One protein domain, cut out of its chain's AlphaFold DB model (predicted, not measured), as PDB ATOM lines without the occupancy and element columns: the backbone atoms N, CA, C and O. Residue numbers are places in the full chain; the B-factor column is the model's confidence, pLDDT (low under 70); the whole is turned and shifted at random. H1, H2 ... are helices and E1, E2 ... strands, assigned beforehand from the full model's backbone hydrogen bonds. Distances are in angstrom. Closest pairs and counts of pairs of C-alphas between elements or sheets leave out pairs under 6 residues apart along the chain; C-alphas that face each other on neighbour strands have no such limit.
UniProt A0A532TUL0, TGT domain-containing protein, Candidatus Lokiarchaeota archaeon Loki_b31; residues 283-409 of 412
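What this domain is: This is residues 283 to 409 of the 412 residues of the protein "TGT domain-containing protein" of Candidatus Lokiarchaeota archaeon Loki_b31 (UniProt A0A532TUL0). A small hairpin of two strands, E1 and E2, sits beside the middle of one long helix, H3, with E1 next to the helix. H1 runs back alongside the first part of H3, H4 and H5 form a helical hairpin that packs on the last part of H3 through H4, and residues 343 to 348 stick out at the H1 end. The printed part has 127 residues with two named strands and five named helices, in the order E1, E2, H1, H2, H3, H4, H5; the sheet, E1 - E2, is antiparallel and the class is mostly helix. It is only just loose, close to compact, with a radius of gyration of the C-alphas of 16.8 A, and its outline is a rod spanning 57 by 24 by 21 A.

How they stand to each other: The sheet pairs E1, residues 286 to 288, with E2, residues 307 to 309, as an antiparallel hairpin at 142 degrees. N 287 and O 308 are 2.8 A apart and N 308 and O 287 are 3.0 A apart, both within hydrogen-bond range. The closest C-alphas of E1 and H3, residues 352 to 382, are those of Tyr 288 and Asn 365, 5.2 A apart. E2 and H3 are apart. H1, residues 330 to 340, touches residues 352 to 361 of H3 at a shallow tilt of 25 degrees, opposite ways; their closest C-alphas, of Cys 337 and Phe 354, are 4.8 A apart. H2, residues 342 to 345, and H1 only just touch, and only at the corner, with the C-alphas of Met 338 and Leu 344 closest at 6.6 A. H4, residues 387 to 394, touches residues 376 to 380 of H3 at a steep tilt of 67 degrees, only just short of about perpendicular, opposite ways; the C-alphas of Lys 380 and Phe 387 are closest, at 5.0 A. H4 and H5, residues 398 to 408, touch as a helical hairpin at a shallow tilt of 9 degrees, opposite ways, with the C-alphas of Leu 392 and Lys 401 closest at 6.1 A. H5 and H3 are apart. In H1, H3, H4 and H5 every O i to N i+4 pair is within hydrogen-bond range; H2 is too short for such a pair.

Where its parts are: E1 begins at C-alpha 286, (126.541, 156.916, 150.284). H3 is 45.7 A long, from C-alpha 352 at (116.360, 145.279, 139.934) to C-alpha 382 at (111.376, 183.734, 164.102). H1 is 15.2 A long, H4 10.7 A and H5 15.1 A.

The domain as a whole: The C-alphas farthest apart, of Asn 348 and Asp 385, are 56.9 A apart. The links E1 to E2 and E2 to H1 are long, with 18 and 20 residues. The printed part has no cut; its mean pLDDT is 87.6, and no printed residue is under 70.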
ATOM      1  N   ARG A 283     130.642 154.242 143.545       79.00
ATOM      2  CA  ARG A 283     130.753 152.768 143.476       79.00
ATOM      3  C   ARG A 283     129.832 152.076 144.483       79.00
ATOM      4  O   ARG A 283     129.236 151.060 144.142       79.00
ATOM      5  N   ILE A 284     129.770 152.628 145.690       85.75
ATOM      6  CA  ILE A 284     128.885 152.232 146.783       85.75
ATOM      7  C   ILE A 284     128.038 153.461 147.088       85.75
ATOM      8  O   ILE A 284     128.587 154.558 147.217       85.75
ATOM      9  N   SER A 285     126.724 153.280 147.190       90.88
ATOM     10  CA  SER A 285     125.822 154.358 147.589       90.88
ATOM     11  C   SER A 285     126.225 154.922 148.931       90.88
ATOM     12  O   SER A 285     126.498 154.169 149.861       90.88
ATOM     13  N   GLN A 286     126.256 156.242 149.034       93.81
ATOM     14  CA  GLN A 286     126.541 156.916 150.284       93.81
ATOM     15  C   GLN A 286     125.257 157.492 150.868       93.81
ATOM     16  O   GLN A 286     124.547 158.249 150.201       93.81
ATOM     17  N   VAL A 287     124.985 157.133 152.116       92.88
ATOM     18  CA  VAL A 287     123.861 157.618 152.910       92.88
ATOM     19  C   VAL A 287     124.317 158.847 153.681       92.88
ATOM     20  O   VAL A 287     125.394 158.865 154.283       92.88
ATOM     21  N   TYR A 288     123.503 159.890 153.639       91.00
ATOM     22  CA  TYR A 288     123.715 161.108 154.392       91.00
ATOM     23  C   TYR A 288     123.269 160.912 155.836       91.00
ATOM     24  O   TYR A 288     122.112 160.574 156.090       91.00
ATOM     25  N   ILE A 289     124.177 161.134 156.783       88.88
ATOM     26  CA  ILE A 289     123.857 161.067 158.206       88.88
ATOM     27  C   ILE A 289     123.014 162.303 158.565       88.88
ATOM     28  O   ILE A 289     123.519 163.430 158.455       88.88
ATOM     29  N   PRO A 290     121.742 162.115 158.950       82.75
ATOM     30  CA  PRO A 290     120.812 163.194 159.217       82.75
ATOM     31  C   PRO A 290     121.246 163.968 160.462       82.75
ATOM     32  O   PRO A 290     121.812 163.411 161.399       82.75
ATOM     33  N   LEU A 291     120.968 165.270 160.460       81.25
ATOM     34  CA  LEU A 291     120.916 166.051 161.698       81.25
ATOM     35  C   LEU A 291     119.474 166.168 162.190       81.25
ATOM     36  O   LEU A 291     119.254 166.318 163.386       81.25
ATOM     37  N   LEU A 292     118.503 166.125 161.281       87.44
ATOM     38  CA  LEU A 292     117.125 166.480 161.565       87.44
ATOM     39  C   LEU A 292     116.213 165.272 161.388       87.44
ATOM     40  O   LEU A 292     116.381 164.481 160.452       87.44
ATOM     41  N   ASP A 293     115.254 165.155 162.295       87.06
ATOM     42  CA  ASP A 293     114.128 164.246 162.148       87.06
ATOM     43  C   ASP A 293     113.056 164.840 161.213       87.06
ATOM     44  O   ASP A 293     113.234 165.907 160.608       87.06
ATOM     45  N   ASN A 294     111.943 164.127 161.059       85.00
ATOM     46  CA  ASN A 294     110.816 164.576 160.244       85.00
ATOM     47  C   ASN A 294     110.094 165.832 160.765       85.00
ATOM     48  O   ASN A 294     109.446 166.526 159.978       85.00
ATOM     49  N   GLU A 295     110.231 166.131 162.054       88.50
ATOM     50  CA  GLU A 295     109.681 167.296 162.750       88.50
ATOM     51  C   GLU A 295     110.667 168.478 162.786       88.50
ATOM     52  O   GLU A 295     110.362 169.537 163.330       88.50
ATOM     53  N   LEU A 296     111.838 168.342 162.149       88.38
ATOM     54  CA  LEU A 296     112.924 169.329 162.144       88.38
ATOM     55  C   LEU A 296     113.569 169.549 163.528       88.38
ATOM     56  O   LEU A 296     114.189 170.597 163.778       88.38
ATOM     57  N   ASN A 297     113.474 168.567 164.423       88.56
ATOM     58  CA  ASN A 297     114.237 168.525 165.663       88.56
ATOM     59  C   ASN A 297     115.645 167.985 165.409       88.56
ATOM     60  O   ASN A 297     115.875 167.137 164.546       88.56
ATOM     61  N   ILE A 298     116.611 168.465 166.195       86.44
ATOM     62  CA  ILE A 298     117.992 167.990 166.119       86.44
ATOM     63  C   ILE A 298     118.112 166.619 166.790       86.44
ATOM     64  O   ILE A 298     117.828 166.445 167.976       86.44
ATOM     65  N   THR A 299     118.599 165.667 166.008       82.94
ATOM     66  CA  THR A 299     118.870 164.281 166.387       82.94
ATOM     67  C   THR A 299     120.326 164.101 166.824       82.94
ATOM     68  O   THR A 299     121.218 164.862 166.445       82.94
ATOM     69  N   ASN A 300     120.578 163.074 167.639       74.56
ATOM     70  CA  ASN A 300     121.878 162.817 168.267       74.56
ATOM     71  C   ASN A 300     122.716 161.767 167.510       74.56
ATOM     72  O   ASN A 300     123.272 160.858 168.123       74.56
ATOM     73  N   TYR A 301     122.827 161.867 166.183       75.94
ATOM     74  CA  TYR A 301     123.750 160.999 165.444       75.94
ATOM     75  C   TYR A 301     125.201 161.467 165.582       75.94
ATOM     76  O   TYR A 301     125.489 162.664 165.647       75.94
ATOM     77  N   SER A 302     126.134 160.512 165.580       70.69
ATOM     78  CA  SER A 302     127.564 160.799 165.474       70.69
ATOM     79  C   SER A 302     127.911 161.335 164.078       70.69
ATOM     80  O   SER A 302     127.513 160.756 163.061       70.69
ATOM     81  N   ASP A 303     128.662 162.442 164.054       76.06
ATOM     82  CA  ASP A 303     129.153 163.152 162.860       76.06
ATOM     83  C   ASP A 303     128.068 163.462 161.798       76.06
ATOM     84  O   ASP A 303     128.113 162.954 160.669       76.06
ATOM     85  N   PRO A 304     127.077 164.314 162.128       79.88
ATOM     86  CA  PRO A 304     126.040 164.710 161.187       79.88
ATOM     87  C   PRO A 304     126.629 165.436 159.969       79.88
ATOM     88  O   PRO A 304     127.714 166.043 160.000       79.88
ATOM     89  N   PHE A 305     125.867 165.393 158.875       79.94
ATOM     90  CA  PHE A 305     126.207 165.965 157.570       79.94
ATOM     91  C   PHE A 305     127.343 165.278 156.802       79.94
ATOM     92  O   PHE A 305     127.873 165.834 155.824       79.94
ATOM     93  N   LYS A 306     127.739 164.081 157.234       88.25
ATOM     94  CA  LYS A 306     128.668 163.222 156.505       88.25
ATOM     95  C   LYS A 306     127.910 162.276 155.580       88.25
ATOM     96  O   LYS A 306     126.782 161.883 155.855       88.25
ATOM     97  N   TYR A 307     128.548 161.930 154.470       91.50
ATOM     98  CA  TYR A 307     128.115 160.847 153.599       91.50
ATOM     99  C   TYR A 307     128.966 159.616 153.903       91.50
ATOM    100  O   TYR A 307     130.195 159.701 153.869       91.50
ATOM    101  N   GLU A 308     128.324 158.490 154.199       93.50
ATOM    102  CA  GLU A 308     129.006 157.229 154.493       93.50
ATOM    103  C   GLU A 308     128.478 156.103 153.616       93.50
ATOM    104  O   GLU A 308     127.303 156.082 153.265       93.50
ATOM    105  N   GLY A 309     129.353 155.174 153.228       94.38
ATOM    106  CA  GLY A 309     128.963 154.056 152.373       94.38
ATOM    107  C   GLY A 309     127.894 153.191 153.040       94.38
ATOM    108  O   GLY A 309     128.073 152.783 154.183       94.38
ATOM    109  N   LEU A 310     126.826 152.877 152.305       94.12
ATOM    110  CA  LEU A 310     125.653 152.119 152.758       94.12
ATOM    111  C   LEU A 310     126.017 150.796 153.450       94.12
ATOM    112  O   LEU A 310     125.312 150.356 154.349       94.12
ATOM    113  N   TYR A 311     127.126 150.168 153.059       93.06
ATOM    114  CA  TYR A 311     127.560 148.883 153.615       93.06
ATOM    115  C   TYR A 311     128.282 148.989 154.967       93.06
ATOM    116  O   TYR A 311     128.560 147.952 155.567       93.06
ATOM    117  N   ASN A 312     128.545 150.203 155.466       92.88
ATOM    118  CA  ASN A 312     129.110 150.431 156.796       92.88
ATOM    119  C   ASN A 312     128.235 149.776 157.883       92.88
ATOM    120  O   ASN A 312     127.005 149.836 157.814       92.88
ATOM    121  N   ASP A 313     128.868 149.165 158.887       90.56
ATOM    122  CA  ASP A 313     128.184 148.451 159.969       90.56
ATOM    123  C   ASP A 313     127.236 149.332 160.779       90.56
ATOM    124  O   ASP A 313     126.211 148.839 161.241       90.56
ATOM    125  N   ARG A 314     127.492 150.645 160.866       88.12
ATOM    126  CA  ARG A 314     126.585 151.584 161.543       88.12
ATOM    127  C   ARG A 314     125.161 151.547 160.990       88.12
ATOM    128  O   ARG A 314     124.240 151.946 161.687       88.12
ATOM    129  N   PHE A 315     124.994 151.148 159.725       90.50
ATOM    130  CA  PHE A 315     123.702 151.118 159.047       90.50
ATOM    131  C   PHE A 315     122.898 149.846 159.315       90.50
ATOM    132  O   PHE A 315     121.773 149.758 158.837       90.50
ATOM    133  N   LYS A 316     123.432 148.888 160.085       88.19
ATOM    134  CA  LYS A 316     122.677 147.711 160.547       88.19
ATOM    135  C   LYS A 316     121.559 148.096 161.515       88.19
ATOM    136  O   LYS A 316     120.446 147.616 161.363       88.19
ATOM    137  N   ASP A 317     121.845 149.039 162.410       84.94
ATOM    138  CA  ASP A 317     120.921 149.478 163.465       84.94
ATOM    139  C   ASP A 317     120.555 150.964 163.322       84.94
ATOM    140  O   ASP A 317     120.128 151.630 164.268       84.94
ATOM    141  N   PHE A 318     120.771 151.530 162.132       85.19
ATOM    142  CA  PHE A 318     120.541 152.946 161.890       85.19
ATOM    143  C   PHE A 318     119.047 153.244 161.792       85.19
ATOM    144  O   PHE A 318     118.376 152.875 160.825       85.19
ATOM    145  N   THR A 319     118.544 153.978 162.775       84.25
ATOM    146  CA  THR A 319     117.183 154.504 162.771       84.25
ATOM    147  C   THR A 319     117.148 155.840 162.043       84.25
ATOM    148  O   THR A 319     118.087 156.623 162.131       84.25
ATOM    149  N   CYS A 320     116.076 156.121 161.312       86.62
ATOM    150  CA  CYS A 320     115.745 157.446 160.794       86.62
ATOM    151  C   CYS A 320     114.238 157.472 160.569       86.62
ATOM    152  O   CYS A 320     113.690 156.510 160.043       86.62
ATOM    153  N   ASN A 321     113.579 158.558 160.957       87.00
ATOM    154  CA  ASN A 321     112.130 158.691 160.836       87.00
ATOM    155  C   ASN A 321     111.708 159.597 159.669       87.00
ATOM    156  O   ASN A 321     110.580 160.097 159.638       87.00
ATOM    157  N   CYS A 322     112.614 159.863 158.718       87.94
ATOM    158  CA  CYS A 322     112.240 160.628 157.537       87.94
ATOM    159  C   CYS A 322     111.130 159.882 156.771       87.94
ATOM    160  O   CYS A 322     111.064 158.651 156.843       87.94
ATOM    161  N   PRO A 323     110.289 160.584 155.988       86.06
ATOM    162  CA  PRO A 323     109.158 159.968 155.291       86.06
ATOM    163  C   PRO A 323     109.518 158.746 154.433       86.06
ATOM    164  O   PRO A 323     108.663 157.906 154.178       86.06
ATOM    165  N   PHE A 324     110.776 158.656 153.995       87.38
ATOM    166  CA  PHE A 324     111.310 157.545 153.213       87.38
ATOM    167  C   PHE A 324     111.766 156.360 154.067       87.38
ATOM    168  O   PHE A 324     111.543 155.220 153.675       87.38
ATOM    169  N   CYS A 325     112.388 156.626 155.216       89.12
ATOM    170  CA  CYS A 325     112.881 155.589 156.122       89.12
ATOM    171  C   CYS A 325     111.761 154.949 156.956       89.12
ATOM    172  O   CYS A 325     111.945 153.842 157.449       89.12
ATOM    173  N   ASN A 326     110.609 155.621 157.076       88.19
ATOM    174  CA  ASN A 326     109.407 155.054 157.695       88.19
ATOM    175  C   ASN A 326     108.778 153.930 156.859       88.19
ATOM    176  O   ASN A 326     108.102 153.077 157.422       88.19
ATOM    177  N   ASP A 327     108.991 153.930 155.539       89.00
ATOM    178  CA  ASP A 327     108.447 152.901 154.646       89.00
ATOM    179  C   ASP A 327     109.390 151.701 154.537       89.00
ATOM    180  O   ASP A 327     108.958 150.558 154.618       89.00
ATOM    181  N   ILE A 328     110.684 151.971 154.336       90.25
ATOM    182  CA  ILE A 328     111.743 150.963 154.280       90.25
ATOM    183  C   ILE A 328     112.931 151.522 155.054       90.25
ATOM    184  O   ILE A 328     113.495 152.557 154.683       90.25
ATOM    185  N   SER A 329     113.328 150.834 156.122       92.56
ATOM    186  CA  SER A 329     114.450 151.276 156.955       92.56
ATOM    187  C   SER A 329     115.766 151.286 156.166       92.56
ATOM    188  O   SER A 329     115.960 150.502 155.237       92.56
ATOM    189  N   ILE A 330     116.730 152.126 156.557       92.25
ATOM    190  CA  ILE A 330     118.063 152.119 155.923       92.25
ATOM    191  C   ILE A 330     118.760 150.760 156.081       92.25
ATOM    192  O   ILE A 330     119.482 150.344 155.175       92.25
ATOM    193  N   ALA A 331     118.523 150.056 157.190       92.94
ATOM    194  CA  ALA A 331     119.029 148.704 157.412       92.94
ATOM    195  C   ALA A 331     118.497 147.715 156.364       92.94
ATOM    196  O   ALA A 331     119.254 146.930 155.790       92.94
ATOM    197  N   GLU A 332     117.208 147.810 156.045       94.25
ATOM    198  CA  GLU A 332     116.581 146.995 155.010       94.25
ATOM    199  C   GLU A 332     117.046 147.395 153.602       94.25
ATOM    200  O   GLU A 332     117.429 146.526 152.816       94.25
ATOM    201  N   VAL A 333     117.120 148.700 153.300       93.31
ATOM    202  CA  VAL A 333     117.703 149.222 152.046       93.31
ATOM    203  C   VAL A 333     119.117 148.675 151.847       93.31
ATOM    204  O   VAL A 333     119.484 148.272 150.742       93.31
ATOM    205  N   ARG A 334     119.921 148.638 152.917       94.06
ATOM    206  CA  ARG A 334     121.265 148.058 152.914       94.06
ATOM    207  C   ARG A 334     121.230 146.569 152.575       94.06
ATOM    208  O   ARG A 334     121.985 146.178 151.687       94.06
ATOM    209  N   SER A 335     120.395 145.768 153.244       93.06
ATOM    210  CA  SER A 335     120.299 144.317 152.995       93.06
ATOM    211  C   SER A 335     119.957 144.027 151.537       93.06
ATOM    212  O   SER A 335     120.738 143.387 150.834       93.06
ATOM    213  N   ARG A 336     118.873 144.635 151.037       93.50
ATOM    214  CA  ARG A 336     118.401 144.460 149.655       93.50
ATOM    215  C   ARG A 336     119.432 144.919 148.622       93.50
ATOM    216  O   ARG A 336     119.651 144.250 147.616       93.50
ATOM    217  N   CYS A 337     120.122 146.038 148.871       91.31
ATOM    218  CA  CYS A 337     121.230 146.472 148.015       91.31
ATOM    219  C   CYS A 337     122.343 145.421 147.952       91.31
ATOM    220  O   CYS A 337     122.835 145.147 146.863       91.31
ATOM    221  N   MET A 338     122.756 144.859 149.092       90.19
ATOM    222  CA  MET A 338     123.843 143.877 149.138       90.19
ATOM    223  C   MET A 338     123.465 142.572 148.431       90.19
ATOM    224  O   MET A 338     124.277 142.036 147.681       90.19
ATOM    225  N   GLU A 339     122.230 142.106 148.620       91.12
ATOM    226  CA  GLU A 339     121.670 140.907 147.978       91.12
ATOM    227  C   GLU A 339     121.512 141.062 146.455       91.12
ATOM    228  O   GLU A 339     121.592 140.084 145.717       91.12
ATOM    229  N   ALA A 340     121.340 142.289 145.959       88.88
ATOM    230  CA  ALA A 340     121.213 142.581 144.530       88.88
ATOM    231  C   ALA A 340     122.507 143.120 143.883       88.88
ATOM    232  O   ALA A 340     122.551 143.378 142.670       88.88
ATOM    233  N   ASP A 341     123.577 143.323 144.660       87.06
ATOM    234  CA  ASP A 341     124.850 143.829 144.153       87.06
ATOM    235  C   ASP A 341     125.657 142.702 143.512       87.06
ATOM    236  O   ASP A 341     126.268 141.878 144.187       87.06
ATOM    237  N   LYS A 342     125.747 142.730 142.182       81.38
ATOM    238  CA  LYS A 342     126.499 141.758 141.382       81.38
ATOM    239  C   LYS A 342     127.944 141.536 141.840       81.38
ATOM    240  O   LYS A 342     128.504 140.469 141.624       81.38
ATOM    241  N   LYS A 343     128.566 142.556 142.450       82.19
ATOM    242  CA  LYS A 343     129.946 142.476 142.958       82.19
ATOM    243  C   LYS A 343     130.058 141.653 144.236       82.19
ATOM    244  O   LYS A 343     131.159 141.234 144.569       82.19
ATOM    245  N   LEU A 344     128.953 141.495 144.957       82.56
ATOM    246  CA  LEU A 344     128.850 140.712 146.182       82.56
ATOM    247  C   LEU A 344     128.220 139.340 145.912       82.56
ATOM    248  O   LEU A 344     128.541 138.385 146.609       82.56
ATOM    249  N   THR A 345     127.371 139.227 144.886       82.44
ATOM    250  CA  THR A 345     126.633 137.995 144.561       82.44
ATOM    251  C   THR A 345     127.206 137.180 143.404       82.44
ATOM    252  O   THR A 345     126.610 136.180 143.012       82.44
ATOM    253  N   ASN A 346     128.352 137.582 142.839       79.62
ATOM    254  CA  ASN A 346     128.984 136.950 141.669       79.62
ATOM    255  C   ASN A 346     128.067 136.841 140.430       79.62
ATOM    256  O   ASN A 346     128.299 136.024 139.542       79.62
ATOM    257  N   GLN A 347     127.027 137.672 140.350       78.75
ATOM    258  CA  GLN A 347     126.130 137.729 139.199       78.75
ATOM    259  C   GLN A 347     126.734 138.564 138.057       78.75
ATOM    260  O   GLN A 347     127.555 139.461 138.259       78.75
ATOM    261  N   ASN A 348     126.275 138.331 136.823       79.50
ATOM    262  CA  ASN A 348     126.724 139.101 135.653       79.50
ATOM    263  C   ASN A 348     126.131 140.524 135.610       79.50
ATOM    264  O   ASN A 348     126.714 141.448 135.026       79.50
ATOM    265  N   GLN A 349     124.974 140.728 136.245       79.69
ATOM    266  CA  GLN A 349     124.239 141.992 136.269       79.69
ATOM    267  C   GLN A 349     123.732 142.293 137.680       79.69
ATOM    268  O   GLN A 349     123.586 141.389 138.491       79.69
ATOM    269  N   HIS A 350     123.510 143.576 137.978       80.88
ATOM    270  CA  HIS A 350     122.850 143.974 139.223       80.88
ATOM    271  C   HIS A 350     121.371 143.586 139.152       80.88
ATOM    272  O   HIS A 350     120.758 143.781 138.099       80.88
ATOM    273  N   GLY A 351     120.806 143.110 140.262       79.06
ATOM    274  CA  GLY A 351     119.363 142.900 140.380       79.06
ATOM    275  C   GLY A 351     118.580 144.214 140.258       79.06
ATOM    276  O   GLY A 351     119.139 145.305 140.419       79.06
ATOM    277  N   THR A 352     117.279 144.123 139.983       76.38
ATOM    278  CA  THR A 352     116.360 145.279 139.934       76.38
ATOM    279  C   THR A 352     116.406 146.089 141.226       76.38
ATOM    280  O   THR A 352     116.568 147.313 141.189       76.38
ATOM    281  N   ASP A 353     116.403 145.384 142.356       83.81
ATOM    282  CA  ASP A 353     116.390 145.959 143.698       83.81
ATOM    283  C   ASP A 353     117.614 146.833 143.954       83.81
ATOM    284  O   ASP A 353     117.510 147.861 144.619       83.81
ATOM    285  N   PHE A 354     118.764 146.505 143.355       86.00
ATOM    286  CA  PHE A 354     119.962 147.324 143.493       86.00
ATOM    287  C   PHE A 354     119.695 148.748 143.013       86.00
ATOM    288  O   PHE A 354     120.006 149.700 143.715       86.00
ATOM    289  N   ARG A 355     119.098 148.939 141.832       82.50
ATOM    290  CA  ARG A 355     118.862 150.293 141.299       82.50
ATOM    291  C   ARG A 355     117.779 151.027 142.081       82.50
ATOM    292  O   ARG A 355     117.948 152.214 142.360       82.50
ATOM    293  N   GLU A 356     116.712 150.330 142.459       84.56
ATOM    294  CA  GLU A 356     115.620 150.920 143.232       84.56
ATOM    295  C   GLU A 356     116.098 151.399 144.609       84.56
ATOM    296  O   GLU A 356     115.872 152.549 144.990       84.56
ATOM    297  N   MET A 357     116.838 150.564 145.338       90.38
ATOM    298  CA  MET A 357     117.333 150.906 146.672       90.38
ATOM    299  C   MET A 357     118.305 152.092 146.640       90.38
ATOM    300  O   MET A 357     118.283 152.945 147.529       90.38
ATOM    301  N   ARG A 358     119.099 152.243 145.574       89.56
ATOM    302  CA  ARG A 358     119.935 153.441 145.379       89.56
ATOM    303  C   ARG A 358     119.110 154.717 145.233       89.56
ATOM    304  O   ARG A 358     119.515 155.760 145.744       89.56
ATOM    305  N   ILE A 359     117.950 154.644 144.587       85.50
ATOM    306  CA  ILE A 359     117.022 155.776 144.483       85.50
ATOM    307  C   ILE A 359     116.387 156.092 145.841       85.50
ATOM    308  O   ILE A 359     116.262 157.264 146.192       85.50
ATOM    309  N   ARG A 360     116.086 155.082 146.667       88.38
ATOM    310  CA  ARG A 360     115.650 155.307 148.060       88.38
ATOM    311  C   ARG A 360     116.714 156.064 148.863       88.38
ATOM    312  O   ARG A 360     116.387 157.042 149.535       88.38
ATOM    313  N   VAL A 361     117.993 155.690 148.724       91.62
ATOM    314  CA  VAL A 361     119.117 156.434 149.334       91.62
ATOM    315  C   VAL A 361     119.171 157.875 148.821       91.62
ATOM    316  O   VAL A 361     119.387 158.799 149.605       91.62
ATOM    317  N   PHE A 362     118.950 158.098 147.523       88.81
ATOM    318  CA  PHE A 362     118.884 159.446 146.956       88.81
ATOM    319  C   PHE A 362     117.781 160.291 147.608       88.81
ATOM    320  O   PHE A 362     118.063 161.416 148.027       88.81
ATOM    321  N   PHE A 363     116.566 159.758 147.742       86.81
ATOM    322  CA  PHE A 363     115.450 160.482 148.353       86.81
ATOM    323  C   PHE A 363     115.689 160.815 149.822       86.81
ATOM    324  O   PHE A 363     115.432 161.946 150.230       86.81
ATOM    325  N   HIS A 364     116.262 159.887 150.593       90.69
ATOM    326  CA  HIS A 364     116.709 160.169 151.959       90.69
ATOM    327  C   HIS A 364     117.735 161.311 151.995       90.69
ATOM    328  O   HIS A 364     117.552 162.296 152.711       90.69
ATOM    329  N   ASN A 365     118.793 161.222 151.184       90.19
ATOM    330  CA  ASN A 365     119.846 162.238 151.141       90.19
ATOM    331  C   ASN A 365     119.287 163.620 150.789       90.19
ATOM    332  O   ASN A 365     119.657 164.627 151.390       90.19
ATOM    333  N   LEU A 366     118.394 163.666 149.805       85.56
ATOM    334  CA  LEU A 366     117.764 164.892 149.355       85.56
ATOM    335  C   LEU A 366     116.828 165.475 150.421       85.56
ATOM    336  O   LEU A 366     116.912 166.670 150.704       85.56
ATOM    337  N   TYR A 367     116.002 164.638 151.056       86.94
ATOM    338  CA  TYR A 367     115.131 165.038 152.161       86.94
ATOM    339  C   TYR A 367     115.902 165.776 153.253       86.94
ATOM    340  O   TYR A 367     115.471 166.819 153.727       86.94
ATOM    341  N   GLN A 368     117.081 165.281 153.613       87.62
ATOM    342  CA  GLN A 368     117.887 165.885 154.669       87.62
ATOM    343  C   GLN A 368     118.444 167.268 154.304       87.62
ATOM    344  O   GLN A 368     118.530 168.148 155.161       87.62
ATOM    345  N   HIS A 369     118.776 167.506 153.030       86.56
ATOM    346  CA  HIS A 369     119.117 168.853 152.563       86.56
ATOM    347  C   HIS A 369     117.907 169.799 152.660       86.56
ATOM    348  O   HIS A 369     118.053 170.939 153.104       86.56
ATOM    349  N   ILE A 370     116.716 169.315 152.293       83.56
ATOM    350  CA  ILE A 370     115.457 170.069 152.373       83.56
ATOM    351  C   ILE A 370     115.103 170.390 153.829       83.56
ATOM    352  O   ILE A 370     114.763 171.529 154.142       83.56
ATOM    353  N   ALA A 371     115.219 169.416 154.730       87.06
ATOM    354  CA  ALA A 371     114.949 169.585 156.152       87.06
ATOM    355  C   ALA A 371     115.860 170.658 156.769       87.06
ATOM    356  O   ALA A 371     115.375 171.539 157.478       87.06
ATOM    357  N   LEU A 372     117.161 170.650 156.439       89.12
ATOM    358  CA  LEU A 372     118.102 171.671 156.916       89.12
ATOM    359  C   LEU A 372     117.708 173.075 156.452       89.12
ATOM    360  O   LEU A 372     117.708 174.010 157.249       89.12
ATOM    361  N   LEU A 373     117.356 173.215 155.175       87.56
ATOM    362  CA  LEU A 373     116.883 174.477 154.617       87.56
ATOM    363  C   LEU A 373     115.625 174.972 155.332       87.56
ATOM    364  O   LEU A 373     115.611 176.099 155.822       87.56
ATOM    365  N   ARG A 374     114.603 174.116 155.459       86.44
ATOM    366  CA  ARG A 374     113.346 174.448 156.148       86.44
ATOM    367  C   ARG A 374     113.582 174.876 157.593       86.44
ATOM    368  O   ARG A 374     113.031 175.887 158.021       86.44
ATOM    369  N   LYS A 375     114.434 174.150 158.325       91.38
ATOM    370  CA  LYS A 375     114.785 174.484 159.709       91.38
ATOM    371  C   LYS A 375     115.408 175.874 159.814       91.38
ATOM    372  O   LYS A 375     114.999 176.658 160.661       91.38
ATOM    373  N   LEU A 376     116.378 176.190 158.955       91.69
ATOM    374  CA  LEU A 376     117.059 177.485 158.988       91.69
ATOM    375  C   LEU A 376     116.136 178.642 158.602       91.69
ATOM    376  O   LEU A 376     116.234 179.700 159.213       91.69
ATOM    377  N   TYR A 377     115.230 178.443 157.642       88.06
ATOM    378  CA  TYR A 377     114.230 179.452 157.296       88.06
ATOM    379  C   TYR A 377     113.220 179.686 158.413       88.06
ATOM    380  O   TYR A 377     112.969 180.838 158.736       88.06
ATOM    381  N   THR A 378     112.726 178.621 159.048       89.62
ATOM    382  CA  THR A 378     111.813 178.734 160.200       89.62
ATOM    383  C   THR A 378     112.452 179.590 161.296       89.62
ATOM    384  O   THR A 378     111.879 180.579 161.739       89.62
ATOM    385  N   LEU A 379     113.711 179.301 161.643       93.31
ATOM    386  CA  LEU A 379     114.454 180.094 162.626       93.31
ATOM    387  C   LEU A 379     114.728 181.532 162.152       93.31
ATOM    388  O   LEU A 379     114.810 182.439 162.978       93.31
ATOM    389  N   LYS A 380     114.915 181.755 160.843       91.25
ATOM    390  CA  LYS A 380     115.116 183.096 160.271       91.25
ATOM    391  C   LYS A 380     113.839 183.928 160.318       91.25
ATOM    392  O   LYS A 380     113.931 185.120 160.579       91.25
ATOM    393  N   GLU A 381     112.677 183.325 160.092       89.56
ATOM    394  CA  GLU A 381     111.385 183.999 160.251       89.56
ATOM    395  C   GLU A 381     111.120 184.354 161.722       89.56
ATOM    396  O   GLU A 381     110.662 185.456 162.003       89.56
ATOM    397  N   GLU A 382     111.479 183.471 162.659       91.12
ATOM    398  CA  GLU A 382     111.376 183.734 164.102       91.12
ATOM    399  C   GLU A 382     112.348 184.823 164.583       91.12
ATOM    400  O   GLU A 382     112.012 185.625 165.453       91.12
ATOM    401  N   SER A 383     113.576 184.842 164.053       93.44
ATOM    402  CA  SER A 383     114.627 185.758 164.497       93.44
ATOM    403  C   SER A 383     115.645 186.060 163.382       93.44
ATOM    404  O   SER A 383     116.734 185.465 163.373       93.44
ATOM    405  N   PRO A 384     115.363 187.038 162.497       88.75
ATOM    406  CA  PRO A 384     116.164 187.333 161.304       88.75
ATOM    407  C   PRO A 384     117.668 187.501 161.546       88.75
ATOM    408  O   PRO A 384     118.467 186.947 160.789       88.75
ATOM    409  N   ASP A 385     118.053 188.176 162.632       88.12
ATOM    410  CA  ASP A 385     119.459 188.500 162.917       88.12
ATOM    411  C   ASP A 385     120.188 187.434 163.750       88.12
ATOM    412  O   ASP A 385     121.415 187.370 163.750       88.12
ATOM    413  N   ASN A 386     119.457 186.557 164.452       91.94
ATOM    414  CA  ASN A 386     120.042 185.589 165.397       91.94
ATOM    415  C   ASN A 386     119.760 184.118 165.066       91.94
ATOM    416  O   ASN A 386     120.167 183.237 165.827       91.94
ATOM    417  N   PHE A 387     119.120 183.806 163.936       94.69
ATOM    418  CA  PHE A 387     118.717 182.433 163.606       94.69
ATOM    419  C   PHE A 387     119.873 181.422 163.600       94.69
ATOM    420  O   PHE A 387     119.695 180.268 163.984       94.69
ATOM    421  N   ILE A 388     121.085 181.847 163.216       93.69
ATOM    422  CA  ILE A 388     122.281 180.992 163.259       93.69
ATOM    423  C   ILE A 388     122.644 180.646 164.704       93.69
ATOM    424  O   ILE A 388     122.986 179.499 164.996       93.69
ATOM    425  N   ARG A 389     122.569 181.620 165.616       93.25
ATOM    426  CA  ARG A 389     122.826 181.396 167.039       93.25
ATOM    427  C   ARG A 389     121.771 180.466 167.636       93.25
ATOM    428  O   ARG A 389     122.152 179.483 168.264       93.25
ATOM    429  N   LEU A 390     120.488 180.696 167.339       93.81
ATOM    430  CA  LEU A 390     119.396 179.802 167.745       93.81
ATOM    431  C   LEU A 390     119.624 178.369 167.251       93.81
ATOM    432  O   LEU A 390     119.521 177.419 168.023       93.81
ATOM    433  N   PHE A 391     120.018 178.206 165.987       93.75
ATOM    434  CA  PHE A 391     120.353 176.898 165.434       93.75
ATOM    435  C   PHE A 391     121.517 176.233 166.186       93.75
ATOM    436  O   PHE A 391     121.448 175.051 166.522       93.75
ATOM    437  N   LEU A 392     122.589 176.981 166.480       92.31
ATOM    438  CA  LEU A 392     123.741 176.472 167.231       92.31
ATOM    439  C   LEU A 392     123.401 176.097 168.678       92.31
ATOM    440  O   LEU A 392     124.047 175.210 169.243       92.31
ATOM    441  N   ASP A 393     122.437 176.770 169.296       91.81
ATOM    442  CA  ASP A 393     122.016 176.505 170.672       91.81
ATOM    443  C   ASP A 393     121.140 175.257 170.788       91.81
ATOM    444  O   ASP A 393     121.195 174.572 171.804       91.81
ATOM    445  N   GLN A 394     120.457 174.871 169.709       91.31
ATOM    446  CA  GLN A 394     119.724 173.604 169.644       91.31
ATOM    447  C   GLN A 394     120.642 172.377 169.419       91.31
ATOM    448  O   GLN A 394     120.210 171.238 169.612       91.31
ATOM    449  N   LEU A 395     121.912 172.564 169.028       88.56
ATOM    450  CA  LEU A 395     122.866 171.460 168.847       88.56
ATOM    451  C   LEU A 395     123.346 170.911 170.194       88.56
ATOM    452  O   LEU A 395     124.139 171.547 170.891       88.56
ATOM    453  N   LYS A 396     122.946 169.676 170.507       83.38
ATOM    454  CA  LYS A 396     123.358 168.969 171.731       83.38
ATOM    455  C   LYS A 396     124.806 168.464 171.675       83.38
ATOM    456  O   LYS A 396     125.499 168.434 172.686       83.38
ATOM    457  N   ASN A 397     125.279 168.067 170.493       82.81
ATOM    458  CA  ASN A 397     126.618 167.507 170.306       82.81
ATOM    459  C   ASN A 397     127.680 168.621 170.157       82.81
ATOM    460  O   ASN A 397     127.633 169.424 169.220       82.81
ATOM    461  N   SER A 398     128.659 168.652 171.068       83.88
ATOM    462  CA  SER A 398     129.694 169.697 171.138       83.88
ATOM    463  C   SER A 398     130.610 169.739 169.908       83.88
ATOM    464  O   SER A 398     130.981 170.823 169.454       83.88
ATOM    465  N   GLU A 399     130.932 168.586 169.321       83.25
ATOM    466  CA  GLU A 399     131.749 168.486 168.111       83.25
ATOM    467  C   GLU A 399     131.014 169.053 166.890       83.25
ATOM    468  O   GLU A 399     131.560 169.873 166.150       83.25
ATOM    469  N   SER A 400     129.739 168.702 166.730       82.06
ATOM    470  CA  SER A 400     128.857 169.234 165.687       82.06
ATOM    471  C   SER A 400     128.694 170.743 165.832       82.06
ATOM    472  O   SER A 400     128.848 171.480 164.853       82.06
ATOM    473  N   LYS A 401     128.483 171.225 167.066       88.56
ATOM    474  CA  LYS A 401     128.437 172.658 167.379       88.56
ATOM    475  C   LYS A 401     129.747 173.347 167.001       88.56
ATOM    476  O   LYS A 401     129.709 174.369 166.324       88.56
ATOM    477  N   LYS A 402     130.910 172.775 167.341       88.31
ATOM    478  CA  LYS A 402     132.233 173.311 166.966       88.31
ATOM    479  C   LYS A 402     132.431 173.345 165.445       88.31
ATOM    480  O   LYS A 402     132.872 174.365 164.909       88.31
ATOM    481  N   LYS A 403     132.079 172.265 164.740       86.12
ATOM    482  CA  LYS A 403     132.176 172.128 163.275       86.12
ATOM    483  C   LYS A 403     131.340 173.186 162.559       86.12
ATOM    484  O   LYS A 403     131.860 173.895 161.700       86.12
ATOM    485  N   ILE A 404     130.072 173.341 162.944       88.12
ATOM    486  CA  ILE A 404     129.181 174.341 162.342       88.12
ATOM    487  C   ILE A 404     129.624 175.743 162.731       88.12
ATOM    488  O   ILE A 404     129.788 176.569 161.839       88.12
ATOM    489  N   LYS A 405     129.926 175.999 164.012       90.88
ATOM    490  CA  LYS A 405     130.445 177.295 164.478       90.88
ATOM    491  C   LYS A 405     131.688 177.718 163.700       90.88
ATOM    492  O   LYS A 405     131.838 178.894 163.419       90.88
ATOM    493  N   THR A 406     132.549 176.781 163.303       90.31
ATOM    494  CA  THR A 406     133.725 177.075 162.468       90.31
ATOM    495  C   THR A 406     133.324 177.526 161.064       90.31
ATOM    496  O   THR A 406     133.885 178.488 160.546       90.31
ATOM    497  N   ILE A 407     132.332 176.869 160.458       87.56
ATOM    498  CA  ILE A 407     131.807 177.228 159.134       87.56
ATOM    499  C   ILE A 407     131.158 178.613 159.179       87.56
ATOM    500  O   ILE A 407     131.489 179.468 158.365       87.56
ATOM    501  N   VAL A 408     130.276 178.853 160.150       91.19
ATOM    502  CA  VAL A 408     129.474 180.084 160.240       91.19
ATOM    503  C   VAL A 408     130.119 181.173 161.096       91.19
ATOM    504  O   VAL A 408     129.494 182.204 161.303       91.19
ATOM    505  N   LYS A 409     131.372 181.001 161.552       89.81
ATOM    506  CA  LYS A 409     132.084 181.930 162.461       89.81
ATOM    507  C   LYS A 409     132.054 183.381 161.995       89.81
ATOM    508  O   LYS A 409     132.230 184.281 162.786       89.81
TER     509      LYS A 409